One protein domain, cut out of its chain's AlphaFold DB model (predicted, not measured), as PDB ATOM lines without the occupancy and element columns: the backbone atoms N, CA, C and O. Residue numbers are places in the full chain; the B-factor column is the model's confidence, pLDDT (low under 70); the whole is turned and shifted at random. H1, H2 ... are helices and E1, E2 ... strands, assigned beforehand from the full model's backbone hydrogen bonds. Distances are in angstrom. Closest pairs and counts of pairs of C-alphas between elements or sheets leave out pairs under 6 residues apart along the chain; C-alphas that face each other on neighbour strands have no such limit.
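This is residues 408 to 455 of the 1197 residues of the protein "CBM-cenC domain-containing protein" of Prevotella sp. P3-122 (UniProt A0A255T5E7). A small hairpin of two short strands, E1 and E2, makes a head at one end of a single long helix, H1, which sticks out as an arm with its residues 424 to 455. The printed part has 48 residues, in the order E1, E2, H1; the two-stranded sheet is antiparallel and the class is mostly helix. It is extended, a rod with a radius of gyration of the C-alphas of 18.9 A and spans of 59 by 17 by 7 A.

E1, residues 409 to 412, and E2, residues 415 to 418, form a hairpin, antiparallel at 151 degrees. N 410 and O 417 are within hydrogen-bond range at 2.9 A, as are N 415 and O 412 at 3.1 A. The closest C-alphas of E1 and H1, residues 419 to 455, are those of Arg 409 and Val 419, 5.2 A apart. In H1 every O i to N i+4 pair is within hydrogen-bond range.

E1 begins at C-alpha 409 (6.307, -39.901, 1.633). H1 measures 54.0 A from C-alpha 419 (10.612, -41.722, 3.960) to C-alpha 455 (60.672, -30.788, 21.103). E1 measures 9.7 A and E2 10.3 A.

The C-alphas farthest apart, those of Leu 408 and Ser 455, are 60.0 A apart. The printed part has no cut, and the links E1 to E2 and E2 to H1 are tight. The mean pLDDT of the printed part is 86.4, and no printed residue is under 70.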
ATOM      1  N   LEU A 408       4.708 -44.347   2.313       84.62
ATOM      2  CA  LEU A 408       4.786 -43.109   3.091       84.62
ATOM      3  C   LEU A 408       5.855 -42.184   2.507       84.62
ATOM      4  O   LEU A 408       6.993 -42.594   2.265       84.62
ATOM      5  N   ARG A 409       5.489 -40.914   2.309       85.56
ATOM      6  CA  ARG A 409       6.307 -39.901   1.633       85.56
ATOM      7  C   ARG A 409       6.386 -38.615   2.440       85.56
ATOM      8  O   ARG A 409       5.395 -38.182   3.023       85.56
ATOM      9  N   VAL A 410       7.557 -37.987   2.423       85.12
ATOM     10  CA  VAL A 410       7.827 -36.701   3.075       85.12
ATOM     11  C   VAL A 410       7.797 -35.609   2.013       85.12
ATOM     12  O   VAL A 410       8.539 -35.677   1.034       85.12
ATOM     13  N   VAL A 411       6.954 -34.593   2.197       86.12
ATOM     14  CA  VAL A 411       6.942 -33.402   1.336       86.12
ATOM     15  C   VAL A 411       7.813 -32.329   1.979       86.12
ATOM     16  O   VAL A 411       7.543 -31.884   3.091       86.12
ATOM     17  N   THR A 412       8.858 -31.916   1.271       81.88
ATOM     18  CA  THR A 412       9.817 -30.886   1.690       81.88
ATOM     19  C   THR A 412       9.752 -29.681   0.747       81.88
ATOM     20  O   THR A 412       9.122 -29.745  -0.310       81.88
ATOM     21  N   ALA A 413      10.452 -28.591   1.076       80.88
ATOM     22  CA  ALA A 413      10.608 -27.449   0.168       80.88
ATOM     23  C   ALA A 413      11.334 -27.805  -1.152       80.88
ATOM     24  O   ALA A 413      11.193 -27.086  -2.139       80.88
ATOM     25  N   GLU A 414      12.080 -28.914  -1.180       76.50
ATOM     26  CA  GLU A 414      12.777 -29.433  -2.365       76.50
ATOM     27  C   GLU A 414      11.899 -30.366  -3.220       76.50
ATOM     28  O   GLU A 414      12.255 -30.685  -4.353       76.50
ATOM     29  N   GLY A 415      10.757 -30.811  -2.686       84.75
ATOM     30  CA  GLY A 415       9.865 -31.788  -3.308       84.75
ATOM     31  C   GLY A 415       9.534 -32.976  -2.402       84.75
ATOM     32  O   GLY A 415       9.836 -32.991  -1.205       84.75
ATOM     33  N   THR A 416       8.877 -33.976  -2.989       86.50
ATOM     34  CA  THR A 416       8.410 -35.187  -2.302       86.50
ATOM     35  C   THR A 416       9.449 -36.303  -2.399       86.50
ATOM     36  O   THR A 416       9.751 -36.742  -3.506       86.50
ATOM     37  N   LYS A 417       9.940 -36.786  -1.254       83.38
ATOM     38  CA  LYS A 417      10.888 -37.908  -1.120       83.38
ATOM     39  C   LYS A 417      10.192 -39.109  -0.463       83.38
ATOM     40  O   LYS A 417       9.228 -38.930   0.288       83.38
ATOM     41  N   GLU A 418      10.656 -40.331  -0.715       87.19
ATOM     42  CA  GLU A 418      10.236 -41.492   0.097       87.19
ATOM     43  C   GLU A 418      10.812 -41.351   1.525       87.19
ATOM     44  O   GLU A 418      11.879 -40.763   1.710       87.19
ATOM     45  N   VAL A 419      10.139 -41.875   2.560       85.12
ATOM     46  CA  VAL A 419      10.612 -41.722   3.960       85.12
ATOM     47  C   VAL A 419      12.034 -42.264   4.162       85.12
ATOM     48  O   VAL A 419      12.834 -41.649   4.866       85.12
ATOM     49  N   THR A 420      12.375 -43.382   3.519       83.50
ATOM     50  CA  THR A 420      13.715 -43.989   3.581       83.50
ATOM     51  C   THR A 420      14.790 -43.101   2.957       83.50
ATOM     52  O   THR A 420      15.846 -42.925   3.552       83.50
ATOM     53  N   GLU A 421      14.505 -42.497   1.802       84.25
ATOM     54  CA  GLU A 421      15.392 -41.558   1.106       84.25
ATOM     55  C   GLU A 421      15.668 -40.316   1.966       84.25
ATOM     56  O   GLU A 421      16.825 -39.956   2.178       84.25
ATOM     57  N   TYR A 422      14.611 -39.711   2.520       85.38
ATOM     58  CA  TYR A 422      14.716 -38.538   3.387       85.38
ATOM     59  C   TYR A 422      15.586 -38.814   4.624       85.38
ATOM     60  O   TYR A 422      16.554 -38.093   4.878       85.38
ATOM     61  N   VAL A 423      15.300 -39.902   5.353       85.88
ATOM     62  CA  VAL A 423      16.078 -40.299   6.539       85.88
ATOM     63  C   VAL A 423      17.530 -40.614   6.172       85.88
ATOM     64  O   VAL A 423      18.434 -40.207   6.898       85.88
ATOM     65  N   SER A 424      17.787 -41.278   5.038       84.94
ATOM     66  CA  SER A 424      19.157 -41.524   4.572       84.94
ATOM     67  C   SER A 424      19.919 -40.235   4.254       84.94
ATOM     68  O   SER A 424      21.096 -40.159   4.599       84.94
ATOM     69  N   SER A 425      19.281 -39.218   3.659       80.81
ATOM     70  CA  SER A 425      19.940 -37.924   3.415       80.81
ATOM     71  C   SER A 425      20.290 -37.185   4.713       80.81
ATOM     72  O   SER A 425      21.434 -36.773   4.878       80.81
ATOM     73  N   GLU A 426      19.363 -37.103   5.671       85.00
ATOM     74  CA  GLU A 426      19.606 -36.447   6.966       85.00
ATOM     75  C   GLU A 426      20.702 -37.153   7.781       85.00
ATOM     76  O   GLU A 426      21.591 -36.508   8.343       85.00
ATOM     77  N   VAL A 427      20.691 -38.492   7.808       83.25
ATOM     78  CA  VAL A 427      21.723 -39.292   8.486       83.25
ATOM     79  C   VAL A 427      23.085 -39.136   7.806       83.25
ATOM     80  O   VAL A 427      24.093 -39.056   8.508       83.25
ATOM     81  N   ALA A 428      23.146 -39.046   6.473       80.25
ATOM     82  CA  ALA A 428      24.397 -38.793   5.759       80.25
ATOM     83  C   ALA A 428      24.983 -37.417   6.118       80.25
ATOM     84  O   ALA A 428      26.131 -37.349   6.551       80.25
ATOM     85  N   THR A 429      24.185 -36.347   6.052       81.94
ATOM     86  CA  THR A 429      24.627 -34.984   6.399       81.94
ATOM     87  C   THR A 429      25.088 -34.870   7.857       81.94
ATOM     88  O   THR A 429      26.123 -34.261   8.132       81.94
ATOM     89  N   GLN A 430      24.383 -35.500   8.805       83.31
ATOM     90  CA  GLN A 430      24.828 -35.543  10.204       83.31
ATOM     91  C   GLN A 430      26.107 -36.375  10.384       83.31
ATOM     92  O   GLN A 430      26.978 -36.000  11.167       83.31
ATOM     93  N   THR A 431      26.257 -37.477   9.640       86.75
ATOM     94  CA  THR A 431      27.469 -38.312   9.679       86.75
ATOM     95  C   THR A 431      28.683 -37.552   9.154       86.75
ATOM     96  O   THR A 431      29.720 -37.575   9.808       86.75
ATOM     97  N   GLU A 432      28.565 -36.839   8.030       87.00
ATOM     98  CA  GLU A 432      29.649 -36.014   7.477       87.00
ATOM     99  C   GLU A 432      30.085 -34.925   8.467       87.00
ATOM    100  O   GLU A 432      31.270 -34.825   8.777       87.00
ATOM    101  N   ALA A 433      29.140 -34.187   9.065       82.69
ATOM    102  CA  ALA A 433      29.450 -33.161  10.065       82.69
ATOM    103  C   ALA A 433      30.150 -33.726  11.323       82.69
ATOM    104  O   ALA A 433      31.077 -33.110  11.858       82.69
ATOM    105  N   ILE A 434      29.743 -34.912  11.794       86.44
ATOM    106  CA  ILE A 434      30.390 -35.610  12.920       86.44
ATOM    107  C   ILE A 434      31.790 -36.112  12.533       86.44
ATOM    108  O   ILE A 434      32.709 -36.042  13.354       86.44
ATOM    109  N   VAL A 435      31.972 -36.607  11.304       89.00
ATOM    110  CA  VAL A 435      33.270 -37.070  10.796       89.00
ATOM    111  C   VAL A 435      34.246 -35.903  10.671       89.00
ATOM    112  O   VAL A 435      35.328 -35.997  11.244       89.00
ATOM    113  N   ASP A 436      33.869 -34.794  10.034       87.25
ATOM    114  CA  ASP A 436      34.736 -33.613   9.886       87.25
ATOM    115  C   ASP A 436      35.134 -33.022  11.248       87.25
ATOM    116  O   ASP A 436      36.303 -32.688  11.469       87.25
ATOM    117  N   THR A 437      34.194 -32.971  12.201       88.88
ATOM    118  CA  THR A 437      34.478 -32.537  13.580       88.88
ATOM    119  C   THR A 437      35.534 -33.438  14.227       88.88
ATOM    120  O   THR A 437      36.572 -32.949  14.673       88.88
ATOM    121  N   LYS A 438      35.334 -34.764  14.210       88.31
ATOM    122  CA  LYS A 438      36.265 -35.710  14.848       88.31
ATOM    123  C   LYS A 438      37.600 -35.845  14.125       88.31
ATOM    124  O   LYS A 438      38.613 -36.085  14.778       88.31
ATOM    125  N   VAL A 439      37.632 -35.685  12.804       89.94
ATOM    126  CA  VAL A 439      38.881 -35.603  12.034       89.94
ATOM    127  C   VAL A 439      39.654 -34.354  12.453       89.94
ATOM    128  O   VAL A 439      40.834 -34.465  12.767       89.94
ATOM    129  N   THR A 440      38.990 -33.200  12.565       88.00
ATOM    130  CA  THR A 440      39.615 -31.937  12.995       88.00
ATOM    131  C   THR A 440      40.184 -32.031  14.414       88.00
ATOM    132  O   THR A 440      41.348 -31.692  14.633       88.00
ATOM    133  N   GLU A 441      39.406 -32.562  15.363       90.25
ATOM    134  CA  GLU A 441      39.856 -32.839  16.735       90.25
ATOM    135  C   GLU A 441      41.085 -33.762  16.744       90.25
ATOM    136  O   GLU A 441      42.108 -33.446  17.358       90.25
ATOM    137  N   LYS A 442      41.034 -34.882  16.007       91.94
ATOM    138  CA  LYS A 442      42.130 -35.857  15.986       91.94
ATOM    139  C   LYS A 442      43.377 -35.338  15.272       91.94
ATOM    140  O   LYS A 442      44.486 -35.670  15.682       91.94
ATOM    141  N   THR A 443      43.228 -34.496  14.252       88.56
ATOM    142  CA  THR A 443      44.350 -33.798  13.617       88.56
ATOM    143  C   THR A 443      45.006 -32.814  14.586       88.56
ATOM    144  O   THR A 443      46.232 -32.779  14.641       88.56
ATOM    145  N   ALA A 444      44.240 -32.081  15.402       86.38
ATOM    146  CA  ALA A 444      44.805 -31.197  16.423       86.38
ATOM    147  C   ALA A 444      45.592 -31.975  17.502       86.38
ATOM    148  O   ALA A 444      46.727 -31.607  17.812       86.38
ATOM    149  N   GLU A 445      45.052 -33.093  18.006       90.38
ATOM    150  CA  GLU A 445      45.775 -33.989  18.927       90.38
ATOM    151  C   GLU A 445      47.069 -34.551  18.311       90.38
ATOM    152  O   GLU A 445      48.107 -34.623  18.976       90.38
ATOM    153  N   LEU A 446      47.028 -34.954  17.036       90.50
ATOM    154  CA  LEU A 446      48.191 -35.479  16.320       90.50
ATOM    155  C   LEU A 446      49.264 -34.406  16.104       90.50
ATOM    156  O   LEU A 446      50.437 -34.701  16.317       90.50
ATOM    157  N   VAL A 447      48.889 -33.172  15.753       91.44
ATOM    158  CA  VAL A 447      49.832 -32.044  15.645       91.44
ATOM    159  C   VAL A 447      50.487 -31.769  16.998       91.44
ATOM    160  O   VAL A 447      51.711 -31.792  17.085       91.44
ATOM    161  N   GLN A 448      49.708 -31.654  18.079       88.44
ATOM    162  CA  GLN A 448      50.257 -31.451  19.426       88.44
ATOM    163  C   GLN A 448      51.193 -32.598  19.858       88.44
ATOM    164  O   GLN A 448      52.206 -32.369  20.523       88.44
ATOM    165  N   THR A 449      50.889 -33.834  19.453       89.19
ATOM    166  CA  THR A 449      51.745 -35.006  19.696       89.19
ATOM    167  C   THR A 449      53.048 -34.928  18.893       89.19
ATOM    168  O   THR A 449      54.115 -35.214  19.435       89.19
ATOM    169  N   VAL A 450      52.992 -34.510  17.624       90.38
ATOM    170  CA  VAL A 450      54.168 -34.323  16.758       90.38
ATOM    171  C   VAL A 450      55.052 -33.178  17.252       90.38
ATOM    172  O   VAL A 450      56.267 -33.352  17.306       90.38
ATOM    173  N   ASP A 451      54.481 -32.061  17.699       91.19
ATOM    174  CA  ASP A 451      55.230 -30.945  18.291       91.19
ATOM    175  C   ASP A 451      55.901 -31.360  19.613       91.19
ATOM    176  O   ASP A 451      57.080 -31.072  19.852       91.19
ATOM    177  N   GLY A 452      55.186 -32.123  20.449       91.12
ATOM    178  CA  GLY A 452      55.731 -32.729  21.666       91.12
ATOM    179  C   GLY A 452      56.917 -33.655  21.377       91.12
ATOM    180  O   GLY A 452      57.977 -33.515  21.998       91.12
ATOM    181  N   LEU A 453      56.777 -34.547  20.391       90.62
ATOM    182  CA  LEU A 453      57.848 -35.431  19.919       90.62
ATOM    183  C   LEU A 453      59.027 -34.644  19.332       90.62
ATOM    184  O   LEU A 453      60.167 -34.928  19.686       90.62
ATOM    185  N   SER A 454      58.768 -33.626  18.510       89.69
ATOM    186  CA  SER A 454      59.788 -32.754  17.913       89.69
ATOM    187  C   SER A 454      60.626 -32.064  18.994       89.69
ATOM    188  O   SER A 454      61.844 -32.232  19.036       89.69
ATOM    189  N   SER A 455      59.975 -31.420  19.973       88.25
ATOM    190  CA  SER A 455      60.672 -30.788  21.103       88.25
ATOM    191  C   SER A 455      61.467 -31.785  21.959       88.25
ATOM    192  O   SER A 455      62.474 -31.423  22.567       88.25
TER     193      SER A 455